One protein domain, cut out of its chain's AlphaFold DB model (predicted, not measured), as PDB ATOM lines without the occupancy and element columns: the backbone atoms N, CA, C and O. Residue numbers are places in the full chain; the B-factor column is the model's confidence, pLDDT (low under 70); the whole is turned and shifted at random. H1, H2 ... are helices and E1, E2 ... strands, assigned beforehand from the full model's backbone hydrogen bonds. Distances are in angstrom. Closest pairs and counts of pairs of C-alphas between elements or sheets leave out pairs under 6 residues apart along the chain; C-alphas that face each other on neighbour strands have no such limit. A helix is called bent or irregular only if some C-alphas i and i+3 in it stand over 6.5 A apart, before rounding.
ATOM      1  N   ALA A 129     -32.566 -32.995 -52.442       82.62
ATOM      2  CA  ALA A 129     -32.173 -32.249 -51.253       82.62
ATOM      3  C   ALA A 129     -32.298 -30.740 -51.516       82.62
ATOM      4  O   ALA A 129     -31.871 -30.237 -52.553       82.62
ATOM      5  N   ASP A 130     -32.908 -30.017 -50.582       86.50
ATOM      6  CA  ASP A 130     -33.196 -28.595 -50.744       86.50
ATOM      7  C   ASP A 130     -32.431 -27.750 -49.724       86.50
ATOM      8  O   ASP A 130     -32.938 -27.374 -48.668       86.50
ATOM      9  N   PHE A 131     -31.194 -27.410 -50.076       85.50
ATOM     10  CA  PHE A 131     -30.352 -26.497 -49.298       85.50
ATOM     11  C   PHE A 131     -30.692 -25.013 -49.521       85.50
ATOM     12  O   PHE A 131     -30.039 -24.150 -48.939       85.50
ATOM     13  N   SER A 132     -31.707 -24.703 -50.339       84.75
ATOM     14  CA  SER A 132     -32.299 -23.358 -50.414       84.75
ATOM     15  C   SER A 132     -33.386 -23.140 -49.358       84.75
ATOM     16  O   SER A 132     -33.830 -22.012 -49.161       84.75
ATOM     17  N   PHE A 133     -33.779 -24.213 -48.655       88.88
ATOM     18  CA  PHE A 133     -34.790 -24.227 -47.600       88.88
ATOM     19  C   PHE A 133     -36.153 -23.679 -48.049       88.88
ATOM     20  O   PHE A 133     -36.879 -23.051 -47.272       88.88
ATOM     21  N   SER A 134     -36.541 -23.943 -49.301       88.25
ATOM     22  CA  SER A 134     -37.796 -23.442 -49.873       88.25
ATOM     23  C   SER A 134     -39.043 -23.947 -49.132       88.25
ATOM     24  O   SER A 134     -40.098 -23.312 -49.190       88.25
ATOM     25  N   PHE A 135     -38.904 -25.048 -48.388       90.44
ATOM     26  CA  PHE A 135     -39.931 -25.660 -47.548       90.44
ATOM     27  C   PHE A 135     -40.173 -24.949 -46.201       90.44
ATOM     28  O   PHE A 135     -41.114 -25.312 -45.494       90.44
ATOM     29  N   LEU A 136     -39.360 -23.956 -45.821       90.81
ATOM     30  CA  LEU A 136     -39.579 -23.170 -44.600       90.81
ATOM     31  C   LEU A 136     -40.777 -22.206 -44.723       90.81
ATOM     32  O   LEU A 136     -41.168 -21.831 -45.833       90.81
ATOM     33  N   PRO A 137     -41.348 -21.739 -43.593       88.44
ATOM     34  CA  PRO A 137     -42.424 -20.754 -43.601       88.44
ATOM     35  C   PRO A 137     -42.027 -19.462 -44.317       88.44
ATOM     36  O   PRO A 137     -40.905 -18.967 -44.172       88.44
ATOM     37  N   ARG A 138     -42.977 -18.881 -45.062       82.25
ATOM     38  CA  ARG A 138     -42.747 -17.639 -45.807       82.25
ATOM     39  C   ARG A 138     -42.631 -16.409 -44.885       82.25
ATOM     40  O   ARG A 138     -43.294 -16.363 -43.848       82.25
ATOM     41  N   PRO A 139     -41.848 -15.382 -45.272       77.75
ATOM     42  CA  PRO A 139     -40.860 -15.394 -46.355       77.75
ATOM     43  C   PRO A 139     -39.762 -16.441 -46.112       77.75
ATOM     44  O   PRO A 139     -39.151 -16.478 -45.050       77.75
ATOM     45  N   ASN A 140     -39.540 -17.291 -47.116       73.56
ATOM     46  CA  ASN A 140     -38.644 -18.451 -47.080       73.56
ATOM     47  C   ASN A 140     -37.295 -18.144 -47.749       73.56
ATOM     48  O   ASN A 140     -36.567 -19.049 -48.135       73.56
ATOM     49  N   ARG A 141     -36.971 -16.855 -47.918       79.75
ATOM     50  CA  ARG A 141     -35.644 -16.440 -48.369       79.75
ATOM     51  C   ARG A 141     -34.641 -16.751 -47.273       79.75
ATOM     52  O   ARG A 141     -34.867 -16.384 -46.118       79.75
ATOM     53  N   CYS A 142     -33.538 -17.371 -47.660       80.31
ATOM     54  CA  CYS A 142     -32.451 -17.712 -46.760       80.31
ATOM     55  C   CYS A 142     -31.206 -16.886 -47.071       80.31
ATOM     56  O   CYS A 142     -30.905 -16.634 -48.235       80.31
ATOM     57  N   SER A 143     -30.477 -16.478 -46.033       76.56
ATOM     58  CA  SER A 143     -29.178 -15.819 -46.163       76.56
ATOM     59  C   SER A 143     -28.168 -16.413 -45.179       76.56
ATOM     60  O   SER A 143     -28.513 -16.859 -44.085       76.56
ATOM     61  N   PHE A 144     -26.895 -16.379 -45.552       74.38
ATOM     62  CA  PHE A 144     -25.778 -16.665 -44.643       74.38
ATOM     63  C   PHE A 144     -25.172 -15.374 -44.071       74.38
ATOM     64  O   PHE A 144     -24.340 -15.418 -43.168       74.38
ATOM     65  N   THR A 145     -25.605 -14.220 -44.584       69.62
ATOM     66  CA  THR A 145     -25.041 -12.889 -44.333       69.62
ATOM     67  C   THR A 145     -25.792 -12.096 -43.267       69.62
ATOM     68  O   THR A 145     -25.284 -11.082 -42.793       69.62
ATOM     69  N   GLY A 146     -26.953 -12.573 -42.808       69.19
ATOM     70  CA  GLY A 146     -27.716 -11.927 -41.739       69.19
ATOM     71  C   GLY A 146     -28.810 -10.974 -42.219       69.19
ATOM     72  O   GLY A 146     -29.179 -10.075 -41.460       69.19
ATOM     73  N   ASP A 147     -29.319 -11.150 -43.438       71.38
ATOM     74  CA  ASP A 147     -30.324 -10.277 -44.039       71.38
ATOM     75  C   ASP A 147     -31.613 -10.222 -43.196       71.38
ATOM     76  O   ASP A 147     -32.124 -11.236 -42.698       71.38
ATOM     77  N   ALA A 148     -32.147  -9.011 -43.020       69.81
ATOM     78  CA  ALA A 148     -33.332  -8.777 -42.200       69.81
ATOM     79  C   ALA A 148     -34.590  -9.397 -42.830       69.81
ATOM     80  O   ALA A 148     -34.840  -9.239 -44.024       69.81
ATOM     81  N   GLY A 149     -35.409 -10.072 -42.014       72.19
ATOM     82  CA  GLY A 149     -36.640 -10.730 -42.473       72.19
ATOM     83  C   GLY A 149     -36.428 -12.024 -43.274       72.19
ATOM     84  O   GLY A 149     -37.413 -12.644 -43.669       72.19
ATOM     85  N   CYS A 150     -35.179 -12.446 -43.488       81.38
ATOM     86  CA  CYS A 150     -34.821 -13.739 -44.068       81.38
ATOM     87  C   CYS A 150     -34.505 -14.763 -42.966       81.38
ATOM     88  O   CYS A 150     -34.139 -14.400 -41.843       81.38
ATOM     89  N   TRP A 151     -34.614 -16.048 -43.297       87.88
ATOM     90  CA  TRP A 151     -34.045 -17.120 -42.486       87.88
ATOM     91  C   TRP A 151     -32.523 -17.075 -42.588       87.88
ATOM     92  O   TRP A 151     -31.965 -17.028 -43.679       87.88
ATOM     93  N   ASN A 152     -31.833 -17.089 -41.458       86.06
ATOM     94  CA  ASN A 152     -30.383 -17.026 -41.411       86.06
ATOM     95  C   ASN A 152     -29.816 -18.305 -40.826       86.06
ATOM     96  O   ASN A 152     -30.186 -18.688 -39.717       86.06
ATOM     97  N   VAL A 153     -28.895 -18.937 -41.548       89.19
ATOM     98  CA  VAL A 153     -28.210 -20.136 -41.057       89.19
ATOM     99  C   VAL A 153     -27.306 -19.759 -39.884       89.19
ATOM    100  O   VAL A 153     -26.526 -18.808 -39.957       89.19
ATOM    101  N   ARG A 154     -27.443 -20.489 -38.775       87.69
ATOM    102  CA  ARG A 154     -26.703 -20.254 -37.527       87.69
ATOM    103  C   ARG A 154     -25.744 -21.368 -37.189       87.69
ATOM    104  O   ARG A 154     -24.635 -21.083 -36.751       87.69
ATOM    105  N   ASP A 155     -26.180 -22.602 -37.376       90.06
ATOM    106  CA  ASP A 155     -25.376 -23.770 -37.064       90.06
ATOM    107  C   ASP A 155     -25.785 -24.954 -37.940       90.06
ATOM    108  O   ASP A 155     -26.940 -25.058 -38.362       90.06
ATOM    109  N   ILE A 156     -24.836 -25.844 -38.213       89.12
ATOM    110  CA  ILE A 156     -25.035 -27.053 -39.010       89.12
ATOM    111  C   ILE A 156     -24.380 -28.209 -38.276       89.12
ATOM    112  O   ILE A 156     -23.166 -28.233 -38.080       89.12
ATOM    113  N   ARG A 157     -25.181 -29.202 -37.890       86.56
ATOM    114  CA  ARG A 157     -24.684 -30.343 -37.123       86.56
ATOM    115  C   ARG A 157     -25.483 -31.599 -37.421       86.56
ATOM    116  O   ARG A 157     -26.707 -31.597 -37.336       86.56
ATOM    117  N   GLY A 158     -24.773 -32.685 -37.731       81.94
ATOM    118  CA  GLY A 158     -25.378 -34.007 -37.921       81.94
ATOM    119  C   GLY A 158     -26.454 -34.037 -39.011       81.94
ATOM    120  O   GLY A 158     -27.499 -34.638 -38.803       81.94
ATOM    121  N   GLY A 159     -26.240 -33.329 -40.125       85.00
ATOM    122  CA  GLY A 159     -27.198 -33.256 -41.237       85.00
ATOM    123  C   GLY A 159     -28.370 -32.290 -41.031       85.00
ATOM    124  O   GLY A 159     -29.153 -32.086 -41.952       85.00
ATOM    125  N   ARG A 160     -28.471 -31.647 -39.862       89.81
ATOM    126  CA  ARG A 160     -29.493 -30.635 -39.575       89.81
ATOM    127  C   ARG A 160     -28.924 -29.231 -39.631       89.81
ATOM    128  O   ARG A 160     -27.763 -29.005 -39.288       89.81
ATOM    129  N   VAL A 161     -29.776 -28.287 -40.012       91.81
ATOM    130  CA  VAL A 161     -29.447 -26.864 -40.094       91.81
ATOM    131  C   VAL A 161     -30.353 -26.090 -39.149       91.81
ATOM    132  O   VAL A 161     -31.578 -26.163 -39.256       91.81
ATOM    133  N   LEU A 162     -29.749 -25.343 -38.231       93.38
ATOM    134  CA  LEU A 162     -30.428 -24.394 -37.362       93.38
ATOM    135  C   LEU A 162     -30.476 -23.033 -38.048       93.38
ATOM    136  O   LEU A 162     -29.440 -22.470 -38.411       93.38
ATOM    137  N   LEU A 163     -31.684 -22.500 -38.183       91.75
ATOM    138  CA  LEU A 163     -31.948 -21.194 -38.760       91.75
ATOM    139  C   LEU A 163     -32.644 -20.292 -37.750       91.75
ATOM    140  O   LEU A 163     -33.406 -20.758 -36.901       91.75
ATOM    141  N   ASP A 164     -32.408 -18.992 -37.884       87.69
ATOM    142  CA  ASP A 164     -33.160 -17.974 -37.165       87.69
ATOM    143  C   ASP A 164     -33.790 -16.946 -38.101       87.69
ATOM    144  O   ASP A 164     -33.266 -16.633 -39.168       87.69
ATOM    145  N   ARG A 165     -34.942 -16.417 -37.707       83.00
ATOM    146  CA  ARG A 165     -35.655 -15.373 -38.437       83.00
ATOM    147  C   ARG A 165     -36.226 -14.390 -37.438       83.00
ATOM    148  O   ARG A 165     -36.750 -14.767 -36.405       83.00
ATOM    149  N   GLY A 166     -36.130 -13.107 -37.727       71.56
ATOM    150  CA  GLY A 166     -36.744 -12.091 -36.885       71.56
ATOM    151  C   GLY A 166     -36.994 -10.824 -37.682       71.56
ATOM    152  O   GLY A 166     -36.398 -10.652 -38.755       71.56
ATOM    153  N   PRO A 167     -37.865  -9.936 -37.177       59.88
ATOM    154  CA  PRO A 167     -38.056  -8.631 -37.784       59.88
ATOM    155  C   PRO A 167     -36.715  -7.897 -37.876       59.88
ATOM    156  O   PRO A 167     -35.770  -8.175 -37.123       59.88
ATOM    157  N   LYS A 168     -36.622  -6.948 -38.817       56.00
ATOM    158  CA  LYS A 168     -35.497  -6.009 -38.859       56.00
ATOM    159  C   LYS A 168     -35.361  -5.433 -37.456       56.00
ATOM    160  O   LYS A 168     -36.331  -4.904 -36.927       56.00
ATOM    161  N   ARG A 169     -34.195  -5.619 -36.837       55.44
ATOM    162  CA  ARG A 169     -33.960  -5.178 -35.462       55.44
ATOM    163  C   ARG A 169     -34.173  -3.673 -35.405       55.44
ATOM    164  O   ARG A 169     -33.309  -2.919 -35.852       55.44
ATOM    165  N   GLU A 170     -35.322  -3.244 -34.904       50.59
ATOM    166  CA  GLU A 170     -35.500  -1.859 -34.509       50.59
ATOM    167  C   GLU A 170     -34.548  -1.581 -33.350       50.59
ATOM    168  O   GLU A 170     -34.297  -2.433 -32.492       50.59
ATOM    169  N   LYS A 171     -33.935  -0.399 -33.378       48.16
ATOM    170  CA  LYS A 171     -32.929  -0.001 -32.399       48.16
ATOM    171  C   LYS A 171     -33.585   0.006 -31.011       48.16
ATOM    172  O   LYS A 171     -34.448   0.836 -30.762       48.16
ATOM    173  N   GLY A 172     -33.181  -0.919 -30.138       47.53
ATOM    174  CA  GLY A 172     -33.721  -1.051 -28.776       47.53
ATOM    175  C   GLY A 172     -34.809  -2.118 -28.585       47.53
ATOM    176  O   GLY A 172     -35.252  -2.316 -27.463       47.53
ATOM    177  N   SER A 173     -35.224  -2.852 -29.628       48.94
ATOM    178  CA  SER A 173     -36.208  -3.935 -29.474       48.94
ATOM    179  C   SER A 173     -35.534  -5.299 -29.278       48.94
ATOM    180  O   SER A 173     -34.827  -5.802 -30.159       48.94
ATOM    181  N   VAL A 174     -35.755  -5.922 -28.115       51.81
ATOM    182  CA  VAL A 174     -35.328  -7.300 -27.817       51.81
ATOM    183  C   VAL A 174     -36.374  -8.270 -28.371       51.81
ATOM    184  O   VAL A 174     -37.188  -8.824 -27.635       51.81
ATOM    185  N   VAL A 175     -36.373  -8.471 -29.690       60.56
ATOM    186  CA  VAL A 175     -37.185  -9.534 -30.303       60.56
ATOM    187  C   VAL A 175     -36.371 -10.821 -30.324       60.56
ATOM    188  O   VAL A 175     -35.317 -10.894 -30.968       60.56
ATOM    189  N   PHE A 176     -36.853 -11.842 -29.615       71.69
ATOM    190  CA  PHE A 176     -36.329 -13.195 -29.761       71.69
ATOM    191  C   PHE A 176     -36.592 -13.661 -31.190       71.69
ATOM    192  O   PHE A 176     -37.732 -13.570 -31.650       71.69
ATOM    193  N   PRO A 177     -35.565 -14.115 -31.926       77.56
ATOM    194  CA  PRO A 177     -35.800 -14.609 -33.264       77.56
ATOM    195  C   PRO A 177     -36.632 -15.890 -33.187       77.56
ATOM    196  O   PRO A 177     -36.447 -16.716 -32.294       77.56
ATOM    197  N   GLU A 178     -37.512 -16.071 -34.160       86.38
ATOM    198  CA  GLU A 178     -38.055 -17.375 -34.489       86.38
ATOM    199  C   GLU A 178     -36.904 -18.313 -34.847       86.38
ATOM    200  O   GLU A 178     -35.974 -17.935 -35.565       86.38
ATOM    201  N   LEU A 179     -36.967 -19.542 -34.348       90.19
ATOM    202  CA  LEU A 179     -35.948 -20.555 -34.581       90.19
ATOM    203  C   LEU A 179     -36.568 -21.742 -35.310       90.19
ATOM    204  O   LEU A 179     -37.671 -22.184 -34.985       90.19
ATOM    205  N   ALA A 180     -35.828 -22.281 -36.271       92.88
ATOM    206  CA  ALA A 180     -36.199 -23.483 -36.996       92.88
ATOM    207  C   ALA A 180     -35.011 -24.437 -37.057       92.88
ATOM    208  O   ALA A 180     -33.894 -24.031 -37.371       92.88
ATOM    209  N   VAL A 181     -35.256 -25.718 -36.808       94.00
ATOM    210  CA  VAL A 181     -34.314 -26.784 -37.160       94.00
ATOM    211  C   VAL A 181     -34.849 -27.473 -38.398       94.00
ATOM    212  O   VAL A 181     -35.997 -27.910 -38.421       94.00
ATOM    213  N   SER A 182     -34.032 -27.537 -39.438       92.62
ATOM    214  CA  SER A 182     -34.389 -28.132 -40.720       92.62
ATOM    215  C   SER A 182     -33.513 -29.333 -41.045       92.62
ATOM    216  O   SER A 182     -32.356 -29.413 -40.626       92.62
ATOM    217  N   ASP A 183     -34.088 -30.247 -41.812       91.12
ATOM    218  CA  ASP A 183     -33.419 -31.336 -42.503       91.12
ATOM    219  C   ASP A 183     -33.582 -31.099 -44.017       91.12
ATOM    220  O   ASP A 183     -34.650 -31.380 -44.581       91.12
ATOM    221  N   PRO A 184     -32.551 -30.542 -44.681       89.50
ATOM    222  CA  PRO A 184     -32.572 -30.268 -46.115       89.50
ATOM    223  C   PRO A 184     -32.709 -31.521 -46.980       89.50
ATOM    224  O   PRO A 184     -33.237 -31.433 -48.088       89.50
ATOM    225  N   LEU A 185     -32.249 -32.683 -46.497       86.69
ATOM    226  CA  LEU A 185     -32.291 -33.937 -47.254       86.69
ATOM    227  C   LEU A 185     -33.730 -34.432 -47.386       86.69
ATOM    228  O   LEU A 185     -34.148 -34.850 -48.463       86.69
ATOM    229  N   HIS A 186     -34.497 -34.323 -46.303       86.69
ATOM    230  CA  HIS A 186     -35.888 -34.773 -46.254       86.69
ATOM    231  C   HIS A 186     -36.912 -33.654 -46.474       86.69
ATOM    232  O   HIS A 186     -38.112 -33.926 -46.459       86.69
ATOM    233  N   ARG A 187     -36.464 -32.407 -46.683       90.75
ATOM    234  CA  ARG A 187     -37.315 -31.207 -46.808       90.75
ATOM    235  C   ARG A 187     -38.265 -31.029 -45.620       90.75
ATOM    236  O   ARG A 187     -39.430 -30.667 -45.780       90.75
ATOM    237  N   ARG A 188     -37.775 -31.327 -44.416       90.75
ATOM    238  CA  ARG A 188     -38.547 -31.243 -43.167       90.75
ATOM    239  C   ARG A 188     -38.004 -30.126 -42.301       90.75
ATOM    240  O   ARG A 188     -36.812 -29.833 -42.314       90.75
ATOM    241  N   TYR A 189     -38.874 -29.519 -41.508       92.25
ATOM    242  CA  TYR A 189     -38.460 -28.561 -40.494       92.25
ATOM    243  C   TYR A 189     -39.318 -28.674 -39.247       92.25
ATOM    244  O   TYR A 189     -40.455 -29.146 -39.277       92.25
ATOM    245  N   ARG A 190     -38.759 -28.187 -38.145       92.62
ATOM    246  CA  ARG A 190     -39.433 -28.013 -36.872       92.62
ATOM    247  C   ARG A 190     -39.206 -26.586 -36.399       92.62
ATOM    248  O   ARG A 190     -38.065 -26.177 -36.195       92.62
ATOM    249  N   LEU A 191     -40.295 -25.842 -36.231       92.25
ATOM    250  CA  LEU A 191     -40.257 -24.562 -35.530       92.25
ATOM    251  C   LEU A 191     -40.121 -24.818 -34.038       92.25
ATOM    252  O   LEU A 191     -40.767 -25.712 -33.489       92.25
ATOM    253  N   LEU A 192     -39.265 -24.036 -33.400       90.69
ATOM    254  CA  LEU A 192     -39.128 -24.056 -31.957       90.69
ATOM    255  C   LEU A 192     -40.183 -23.140 -31.334       90.69
ATOM    256  O   LEU A 192     -40.529 -22.115 -31.930       90.69
ATOM    257  N   PRO A 193     -40.677 -23.482 -30.134       88.56
ATOM    258  CA  PRO A 193     -41.545 -22.585 -29.396       88.56
ATOM    259  C   PRO A 193     -40.802 -21.276 -29.078       88.56
ATOM    260  O   PRO A 193     -39.578 -21.292 -28.887       88.56
ATOM    261  N   PRO A 194     -41.520 -20.143 -29.007       83.00
ATOM    262  CA  PRO A 194     -40.942 -18.901 -28.519       83.00
ATOM    263  C   PRO A 194     -40.440 -19.079 -27.084       83.00
ATOM    264  O   PRO A 194     -40.939 -19.924 -26.337       83.00
ATOM    265  N   ILE A 195     -39.456 -18.268 -26.691       78.88
ATOM    266  CA  ILE A 195     -39.024 -18.222 -25.293       78.88
ATOM    267  C   ILE A 195     -40.203 -17.691 -24.457       78.88
ATOM    268  O   ILE A 195     -40.701 -16.611 -24.780       78.88
ATOM    269  N   PRO A 196     -40.652 -18.433 -23.424       82.25
ATOM    270  CA  PRO A 196     -41.719 -18.006 -22.520       82.25
ATOM    271  C   PRO A 196     -41.492 -16.600 -21.953       82.25
ATOM    272  O   PRO A 196     -40.350 -16.219 -21.691       82.25
ATOM    273  N   ASP A 197     -42.561 -15.818 -21.767       79.88
ATOM    274  CA  ASP A 197     -42.452 -14.402 -21.390       79.88
ATOM    275  C   ASP A 197     -41.761 -14.177 -20.035       79.88
ATOM    276  O   ASP A 197     -40.988 -13.231 -19.879       79.88
ATOM    277  N   ASP A 198     -41.970 -15.071 -19.072       80.00
ATOM    278  CA  ASP A 198     -41.292 -15.070 -17.773       80.00
ATOM    279  C   ASP A 198     -39.769 -15.214 -17.923       80.00
ATOM    280  O   ASP A 198     -38.995 -14.487 -17.294       80.00
ATOM    281  N   LEU A 199     -39.328 -16.093 -18.825       78.00
ATOM    282  CA  LEU A 199     -37.917 -16.276 -19.165       78.00
ATOM    283  C   LEU A 199     -37.380 -15.135 -20.031       78.00
ATOM    284  O   LEU A 199     -36.218 -14.752 -19.898       78.00
ATOM    285  N   ALA A 200     -38.216 -14.570 -20.900       75.38
ATOM    286  CA  ALA A 200     -37.878 -13.443 -21.753       75.38
ATOM    287  C   ALA A 200     -37.530 -12.195 -20.932       75.38
ATOM    288  O   ALA A 200     -36.535 -11.531 -21.233       75.38
ATOM    289  N   VAL A 201     -38.304 -11.898 -19.881       75.44
ATOM    290  CA  VAL A 201     -38.077 -10.749 -18.984       75.44
ATOM    291  C   VAL A 201     -36.678 -10.785 -18.368       75.44
ATOM    292  O   VAL A 201     -35.992  -9.767 -18.373       75.44
ATOM    293  N   LEU A 202     -36.190 -11.962 -17.957       72.56
ATOM    294  CA  LEU A 202     -34.848 -12.118 -17.374       72.56
ATOM    295  C   LEU A 202     -33.716 -11.661 -18.309       72.56
ATOM    296  O   LEU A 202     -32.622 -11.336 -17.847       72.56
ATOM    297  N   VAL A 203     -33.952 -11.686 -19.623       68.81
ATOM    298  CA  VAL A 203     -32.945 -11.390 -20.649       68.81
ATOM    299  C   VAL A 203     -33.175 -10.017 -21.291       68.81
ATOM    300  O   VAL A 203     -32.219  -9.434 -21.800       68.81
ATOM    301  N   ARG A 204     -34.408  -9.483 -21.268       67.25
ATOM    302  CA  ARG A 204     -34.770  -8.185 -21.872       67.25
ATOM    303  C   ARG A 204     -33.939  -7.041 -21.289       67.25
ATOM    304  O   ARG A 204     -33.207  -6.403 -22.042       67.25
ATOM    305  N   ASP A 205     -33.924  -6.888 -19.967       58.56
ATOM    306  CA  ASP A 205     -33.176  -5.820 -19.273       58.56
ATOM    307  C   ASP A 205     -31.657  -5.919 -19.472       58.56
ATOM    308  O   ASP A 205     -30.908  -4.947 -19.345       58.56
ATOM    309  N   ALA A 206     -31.170  -7.117 -19.791       54.16
ATOM    310  CA  ALA A 206     -29.754  -7.369 -19.972       54.16
ATOM    311  C   ALA A 206     -29.269  -7.292 -21.424       54.16
ATOM    312  O   ALA A 206     -28.068  -7.109 -21.655       54.16
ATOM    313  N   LEU A 207     -30.186  -7.439 -22.383       56.75
ATOM    314  CA  LEU A 207     -29.955  -7.238 -23.812       56.75
ATOM    315  C   LEU A 207     -30.222  -5.794 -24.250       56.75
ATOM    316  O   LEU A 207     -29.777  -5.433 -25.342       56.75
ATOM    317  N   ASP A 208     -30.867  -4.975 -23.408       54.91
ATOM    318  CA  ASP A 208     -31.134  -3.548 -23.631       54.91
ATOM    319  C   ASP A 208     -29.868  -2.674 -23.513       54.91
ATOM    320  O   ASP A 208     -29.683  -1.813 -22.652       54.91
ATOM    321  N   LEU A 209     -28.908  -2.959 -24.389       50.62
ATOM    322  CA  LEU A 209     -27.683  -2.199 -24.558       50.62
ATOM    323  C   LEU A 209     -27.681  -1.619 -25.962       50.62
ATOM    324  O   LEU A 209     -27.188  -2.222 -26.917       50.62
ATOM    325  N   THR A 210     -28.206  -0.403 -26.026       47.22
ATOM    326  CA  THR A 210     -28.356   0.546 -27.139       47.22
ATOM    327  C   THR A 210     -27.119   0.804 -28.017       47.22
ATOM    328  O   THR A 210     -27.172   1.666 -28.894       47.22
ATOM    329  N   TYR A 211     -26.011   0.073 -27.849       45.44
ATOM    330  CA  TYR A 211     -24.735   0.415 -28.481       45.44
ATOM    331  C   TYR A 211     -23.807  -0.758 -28.836       45.44
ATOM    332  O   TYR A 211     -22.588  -0.595 -28.838       45.44
ATOM    333  N   SER A 212     -24.323  -1.954 -29.148       45.28
ATOM    334  CA  SER A 212     -23.457  -3.009 -29.706       45.28
ATOM    335  C   SER A 212     -23.966  -3.555 -31.042       45.28
ATOM    336  O   SER A 212     -25.047  -4.142 -31.082       45.28
ATOM    337  N   PRO A 213     -23.189  -3.424 -32.138       46.91
ATOM    338  CA  PRO A 213     -23.541  -3.997 -33.438       46.91
ATOM    339  C   PRO A 213     -23.399  -5.530 -33.474       46.91
ATOM    340  O   PRO A 213     -23.825  -6.167 -34.435       46.91
ATOM    341  N   LYS A 214     -22.812  -6.148 -32.438       52.88
ATOM    342  CA  LYS A 214     -22.613  -7.601 -32.356       52.88
ATOM    343  C   LYS A 214     -23.769  -8.262 -31.606       52.88
ATOM    344  O   LYS A 214     -24.144  -7.840 -30.513       52.88
ATOM    345  N   ARG A 215     -24.327  -9.333 -32.186       58.97
ATOM    346  CA  ARG A 215     -25.294 -10.199 -31.497       58.97
ATOM    347  C   ARG A 215     -24.630 -10.758 -30.232       58.97
ATOM    348  O   ARG A 215     -23.659 -11.494 -30.342       58.97
ATOM    349  N   ARG A 216     -25.164 -10.440 -29.049       64.06
ATOM    350  CA  ARG A 216     -24.754 -11.069 -27.775       64.06
ATOM    351  C   ARG A 216     -25.460 -12.391 -27.490       64.06
ATOM    352  O   ARG A 216     -25.314 -12.941 -26.401       64.06
ATOM    353  N   CYS A 217     -26.238 -12.868 -28.458       72.75
ATOM    354  CA  CYS A 217     -26.902 -14.153 -28.390       72.75
ATOM    355  C   CYS A 217     -26.308 -15.082 -29.442       72.75
ATOM    356  O   CYS A 217     -26.185 -14.694 -30.609       72.75
ATOM    357  N   GLN A 218     -25.986 -16.298 -29.028       80.81
ATOM    358  CA  GLN A 218     -25.534 -17.379 -29.888       80.81
ATOM    359  C   GLN A 218     -26.544 -18.519 -29.792       80.81
ATOM    360  O   GLN A 218     -27.016 -18.839 -28.705       80.81
ATOM    361  N   VAL A 219     -26.882 -19.128 -30.923       86.38
ATOM    362  CA  VAL A 219     -27.790 -20.278 -30.964       86.38
ATOM    363  C   VAL A 219     -27.090 -21.393 -31.712       86.38
ATOM    364  O   VAL A 219     -26.592 -21.157 -32.812       86.38
ATOM    365  N   VAL A 220     -27.022 -22.572 -31.102       91.31
ATOM    366  CA  VAL A 220     -26.294 -23.729 -31.635       91.31
ATOM    367  C   VAL A 220     -27.091 -25.013 -31.457       91.31
ATOM    368  O   VAL A 220     -27.925 -25.139 -30.556       91.31
ATOM    369  N   LEU A 221     -26.802 -25.992 -32.305       91.31
ATOM    370  CA  LEU A 221     -27.243 -27.367 -32.158       91.31
ATOM    371  C   LEU A 221     -26.369 -28.059 -31.108       91.31
ATOM    372  O   LEU A 221     -25.155 -28.243 -31.254       91.31
ATOM    373  N   GLY A 222     -27.016 -28.468 -30.020       85.19
ATOM    374  CA  GLY A 222     -26.393 -29.274 -28.984       85.19
ATOM    375  C   GLY A 222     -26.078 -30.689 -29.479       85.19
ATOM    376  O   GLY A 222     -26.655 -31.153 -30.468       85.19
ATOM    377  N   PRO A 223     -25.173 -31.407 -28.795       75.06
ATOM    378  CA  PRO A 223     -25.006 -32.832 -29.033       75.06
ATOM    379  C   PRO A 223     -26.335 -33.554 -28.775       75.06
ATOM    380  O   PRO A 223     -27.024 -33.273 -27.791       75.06
ATOM    381  N   VAL A 224     -26.689 -34.480 -29.665       66.25
ATOM    382  CA  VAL A 224     -27.756 -35.448 -29.396       66.25
ATOM    383  C   VAL A 224     -27.248 -36.363 -28.281       66.25
ATOM    384  O   VAL A 224     -26.109 -36.829 -28.384       66.25
ATOM    385  N   PRO A 225     -28.014 -36.596 -27.200       52.28
ATOM    386  CA  PRO A 225     -27.615 -37.552 -26.180       52.28
ATOM    387  C   PRO A 225     -27.426 -38.925 -26.828       52.28
ATOM    388  O   PRO A 225     -28.379 -39.517 -27.319       52.28
ATOM    389  N   VAL A 226     -26.197 -39.438 -26.826       52.56
ATOM    390  CA  VAL A 226     -25.982 -40.875 -27.013       52.56
ATOM    391  C   VAL A 226     -26.579 -41.525 -25.767       52.56
ATOM    392  O   VAL A 226     -26.168 -41.135 -24.668       52.56
ATOM    393  N   PRO A 227     -27.547 -42.452 -25.870       47.31
ATOM    394  CA  PRO A 227     -28.098 -43.084 -24.685       47.31
ATOM    395  C   PRO A 227     -26.969 -43.808 -23.954       47.31
ATOM    396  O   PRO A 227     -26.402 -44.799 -24.424       47.31
ATOM    397  N   ALA A 228     -26.600 -43.250 -22.806       40.91
ATOM    398  CA  ALA A 228     -25.655 -43.838 -21.883       40.91
ATOM    399  C   ALA A 228     -26.359 -45.010 -21.205       40.91
ATOM    400  O   ALA A 228     -27.117 -44.772 -20.275       40.91
ATOM    401  N   PHE A 229     -26.155 -46.229 -21.719       44.72
ATOM    402  CA  PHE A 229     -26.345 -47.535 -21.059       44.72
ATOM    403  C   PHE A 229     -27.521 -47.691 -20.073       44.72
ATOM    404  O   PHE A 229     -27.466 -48.507 -19.159       44.72
ATOM    405  N   LYS A 230     -28.607 -46.946 -20.248       40.09
ATOM    406  CA  LYS A 230     -29.885 -47.229 -19.621       40.09
ATOM    407  C   LYS A 230     -30.745 -47.783 -20.725       40.09
ATOM    408  O   LYS A 230     -30.953 -47.113 -21.733       40.09
ATOM    409  N   GLU A 231     -31.191 -49.012 -20.522       43.50
ATOM    410  CA  GLU A 231     -32.163 -49.744 -21.330       43.50
ATOM    411  C   GLU A 231     -33.536 -49.053 -21.286       43.50
ATOM    412  O   GLU A 231     -34.560 -49.647 -20.970       43.50
ATOM    413  N   ASP A 238     -36.838 -42.258 -32.938       49.88
ATOM    414  CA  ASP A 238     -36.781 -41.218 -31.919       49.88
ATOM    415  C   ASP A 238     -35.358 -40.697 -31.727       49.88
ATOM    416  O   ASP A 238     -35.144 -39.490 -31.596       49.88
ATOM    417  N   GLU A 239     -34.353 -41.581 -31.762       58.44
ATOM    418  CA  GLU A 239     -32.942 -41.171 -31.723       58.44
ATOM    419  C   GLU A 239     -32.579 -40.331 -32.956       58.44
ATOM    420  O   GLU A 239     -31.911 -39.301 -32.831       58.44
ATOM    421  N   GLU A 240     -33.037 -40.744 -34.140       61.38
ATOM    422  CA  GLU A 240     -32.679 -40.115 -35.415       61.38
ATOM    423  C   GLU A 240     -33.308 -38.727 -35.577       61.38
ATOM    424  O   GLU A 240     -32.651 -37.781 -36.034       61.38
ATOM    425  N   THR A 241     -34.550 -38.563 -35.123       66.12
ATOM    426  CA  THR A 241     -35.257 -37.279 -35.185       66.12
ATOM    427  C   THR A 241     -34.982 -36.378 -33.982       66.12
ATOM    428  O   THR A 241     -35.268 -35.177 -34.044       66.12
ATOM    429  N   SER A 242     -34.386 -36.901 -32.905       81.44
ATOM    430  CA  SER A 242     -34.074 -36.090 -31.733       81.44
ATOM    431  C   SER A 242     -32.990 -35.049 -32.007       81.44
ATOM    432  O   SER A 242     -31.987 -35.268 -32.698       81.44
ATOM    433  N   PHE A 243     -33.180 -33.868 -31.430       86.94
ATOM    434  CA  PHE A 243     -32.192 -32.801 -31.475       86.94
ATOM    435  C   PHE A 243     -32.313 -31.886 -30.267       86.94
ATOM    436  O   PHE A 243     -33.323 -31.842 -29.563       86.94
ATOM    437  N   ARG A 244     -31.254 -31.114 -30.048       90.50
ATOM    438  CA  ARG A 244     -31.156 -30.144 -28.970       90.50
ATOM    439  C   ARG A 244     -30.735 -28.807 -29.541       90.50
ATOM    440  O   ARG A 244     -29.808 -28.749 -30.343       90.50
ATOM    441  N   VAL A 245     -31.388 -27.740 -29.111       91.44
ATOM    442  CA  VAL A 245     -30.993 -26.368 -29.430       91.44
ATOM    443  C   VAL A 245     -30.620 -25.678 -28.134       91.44
ATOM    444  O   VAL A 245     -31.363 -25.729 -27.153       91.44
ATOM    445  N   ILE A 246     -29.444 -25.066 -28.136       90.81
ATOM    446  CA  ILE A 246     -28.923 -24.289 -27.023       90.81
ATOM    447  C   ILE A 246     -28.897 -22.842 -27.485       90.81
ATOM    448  O   ILE A 246     -28.174 -22.486 -28.416       90.81
ATOM    449  N   TRP A 247     -29.703 -22.015 -26.838       86.88
ATOM    450  CA  TRP A 247     -29.693 -20.575 -27.028       86.88
ATOM    451  C   TRP A 247     -28.965 -19.946 -25.852       86.88
ATOM    452  O   TRP A 247     -29.323 -20.197 -24.710       86.88
ATOM    453  N   MET A 248     -27.945 -19.142 -26.108       84.19
ATOM    454  CA  MET A 248     -27.119 -18.508 -25.086       84.19
ATOM    455  C   MET A 248     -27.184 -17.000 -25.256       84.19
ATOM    456  O   MET A 248     -27.052 -16.513 -26.376       84.19
ATOM    457  N   ALA A 249     -27.328 -16.265 -24.158       77.69
ATOM    458  CA  ALA A 249     -27.223 -14.813 -24.124       77.69
ATOM    459  C   ALA A 249     -26.225 -14.348 -23.072       77.69
ATOM    460  O   ALA A 249     -26.234 -14.792 -21.921       77.69
ATOM    461  N   GLN A 250     -25.405 -13.379 -23.466       71.38
ATOM    462  CA  GLN A 250     -24.538 -12.662 -22.548       71.38
ATOM    463  C   GLN A 250     -25.294 -11.474 -21.947       71.38
ATOM    464  O   GLN A 250     -25.428 -10.421 -22.577       71.38
ATOM    465  N   CYS A 251     -25.786 -11.653 -20.721       69.56
ATOM    466  CA  CYS A 251     -26.409 -10.590 -19.934       69.56
ATOM    467  C   CYS A 251     -25.325  -9.781 -19.198       69.56
ATOM    468  O   CYS A 251     -24.211 -10.271 -19.008       69.56
ATOM    469  N   ARG A 252     -25.635  -8.551 -18.755       66.44
ATOM    470  CA  ARG A 252     -24.679  -7.690 -18.018       66.44
ATOM    471  C   ARG A 252     -24.065  -8.369 -16.792       66.44
ATOM    472  O   ARG A 252     -22.890  -8.161 -16.522       66.44
ATOM    473  N   THR A 253     -24.862  -9.135 -16.053       71.19
ATOM    474  CA  THR A 253     -24.476  -9.688 -14.746       71.19
ATOM    475  C   THR A 253     -24.162 -11.181 -14.778       71.19
ATOM    476  O   THR A 253     -23.400 -11.651 -13.940       71.19
ATOM    477  N   LYS A 254     -24.727 -11.941 -15.726       72.75
ATOM    478  CA  LYS A 254     -24.543 -13.397 -15.827       72.75
ATOM    479  C   LYS A 254     -24.789 -13.922 -17.246       72.75
ATOM    480  O   LYS A 254     -25.687 -13.439 -17.920       72.75
ATOM    481  N   PRO A 255     -24.062 -14.929 -17.741       78.06
ATOM    482  CA  PRO A 255     -24.503 -15.642 -18.934       78.06
ATOM    483  C   PRO A 255     -25.796 -16.416 -18.632       78.06
ATOM    484  O   PRO A 255     -25.968 -16.945 -17.534       78.06
ATOM    485  N   MET A 256     -26.705 -16.492 -19.602       80.19
ATOM    486  CA  MET A 256     -27.905 -17.328 -19.521       80.19
ATOM    487  C   MET A 256     -27.998 -18.248 -20.731       80.19
ATOM    488  O   MET A 256     -27.625 -17.856 -21.837       80.19
ATOM    489  N   ALA A 257     -28.500 -19.463 -20.517       85.94
ATOM    490  CA  ALA A 257     -28.722 -20.438 -21.572       85.94
ATOM    491  C   ALA A 257     -30.122 -21.051 -21.458       85.94
ATOM    492  O   ALA A 257     -30.516 -21.503 -20.385       85.94
ATOM    493  N   PHE A 258     -30.845 -21.090 -22.573       85.56
ATOM    494  CA  PHE A 258     -32.086 -21.836 -22.726       85.56
ATOM    495  C   PHE A 258     -31.833 -23.091 -23.539       85.56
ATOM    496  O   PHE A 258     -31.064 -23.099 -24.506       85.56
ATOM    497  N   LEU A 259     -32.514 -24.151 -23.136       90.06
ATOM    498  CA  LEU A 259     -32.352 -25.468 -23.699       90.06
ATOM    499  C   LEU A 259     -33.690 -25.961 -24.228       90.06
ATOM    500  O   LEU A 259     -34.625 -26.165 -23.463       90.06
ATOM    501  N   TYR A 260     -33.746 -26.218 -25.528       89.06
ATOM    502  CA  TYR A 260     -34.847 -26.938 -26.146       89.06
ATOM    503  C   TYR A 260     -34.369 -28.337 -26.524       89.06
ATOM    504  O   TYR A 260     -33.309 -28.491 -27.132       89.06
ATOM    505  N   SER A 261     -35.132 -29.363 -26.157       88.00
ATOM    506  CA  SER A 261     -34.903 -30.740 -26.599       88.00
ATOM    507  C   SER A 261     -36.156 -31.238 -27.306       88.00
ATOM    508  O   SER A 261     -37.255 -31.099 -26.782       88.00
ATOM    509  N   SER A 262     -35.974 -31.810 -28.490       84.31
ATOM    510  CA  SER A 262     -37.007 -32.541 -29.214       84.31
ATOM    511  C   SER A 262     -36.677 -34.020 -29.111       84.31
ATOM    512  O   SER A 262     -35.603 -34.428 -29.548       84.31
ATOM    513  N   SER A 263     -37.584 -34.801 -28.540       70.38
ATOM    514  CA  SER A 263     -37.642 -36.254 -28.684       70.38
ATOM    515  C   SER A 263     -38.931 -36.533 -29.443       70.38
ATOM    516  O   SER A 263     -40.011 -36.506 -28.861       70.38
TER     517      SER A 263
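Overview. This is residues 129 to 231 and 238 to 263 of the 265 residues of an uncharacterized protein of Aegilops tauschii subsp. strangulata (UniProt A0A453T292). Two antiparallel sheets lie face to face as a sandwich, E1 to E4 in one and E5 to E7 in the other, their strands crossed at 42 degrees. H1 packs over one end of the hairpin E6 and E7, and the long unnamed stretch 129 to 150 runs past the face of the sheet E1 E2 E3 E4 that is turned away from the other sheet. The printed part has 129 residues, with named elements in the order E1 E2 E3 E4 H1 E5 H2 E6 E7. The class is mixed, helices and strands, with under half of the residues in named elements. The whole is compact, with a radius of gyration of the C-alphas of 15.6 A and spans of 46 by 38 by 22 A.

Arrangement. The larger sheet is a meander, each strand the antiparallel neighbour of the one before: E1, residues 151 to 157, E2, residues 160 to 165, E3, residues 178 to 183, and E4, residues 188 to 191. It is strongly twisted, with C-alphas up to 4.9 A off its best plane, and its edge strands are E1 and E4. In the hairpin E1 and E2, N 152 and O 164 are 2.7 A apart, within hydrogen-bond range. So are N 163 and O 180 of the hairpin E2 and E3, at 2.8 A, and N 190 and O 181 of the hairpin E3 and E4, at 2.8 A. Residues 142 to 143 form a short parallel pairing with residues 151 to 152 of E1. The other sheet runs E5, residues 217 to 222, E6, residues 243 to 250, and E7, residues 255 to 262; it is only just strongly twisted, with C-alphas up to 4.5 A off its best plane. N 220 and O 246 of E5 and E6 are 2.9 A apart, and N 258 and O 247 of the hairpin E6 and E7 are 2.8 A apart, both within hydrogen-bond range. The two sheets have 36 pairs of C-alphas within 10 A, and their best planes stand 24 degrees apart. The closest C-alphas of E1 and E5 are those of Asp 155 and Val 220, 5.5 A apart. E3 and E6 are near each other, with 6 pairs of C-alphas within 10 A, while E1 and E7 are apart. H1, residues 197 to 207, is on the sheet E5 E6 E7 at a height over the sheet of 10.0 A, over E6 and E7. Its closest C-alphas to E6 are those of Val 203 and Ala 249, 7.5 A apart. On the local plane its line stands at 29 degrees to that of E7, only just along the strands. H1 is only just irregular, with C-alphas 202 and 205 6.8 A apart; 3 of its 7 O i to N i+4 pairs and 6 of its 8 O i to N i+3 pairs are within hydrogen-bond range. H2, residues 238 to 241, is too short for an O i to N i+4 pair and is not on either sheet.

Along the chain. E1 begins at C-alpha 151 (-34.045, -17.120, -42.486) and is 17.1 A long. E2 is 16.5 A, E3 16.8 A, E4 10.3 A and E5 15.1 A long. H1 is 14.6 A long and begins at C-alpha 197 (-42.452, -14.402, -21.390); H2 is 5.3 A long. E6 is 23.3 A long, and E7, 23.4 A, ends at C-alpha 262 (-37.007, -32.541, -29.214).

Size, cuts and confidence. The two C-alphas farthest apart are those of Tyr 211 and Glu 231, at 51.2 A. Residues 232 to 237 are not printed, and C-alphas 231 and 238 are 14.4 A apart across this cut. Of the links that are printed whole, E2 to E3, with 12 residues, is long. The mean pLDDT of the printed part is 75.3; 40 residues are under 70, among them 167 to 175, 203 to 216, 224 to 231 and 238 to 241.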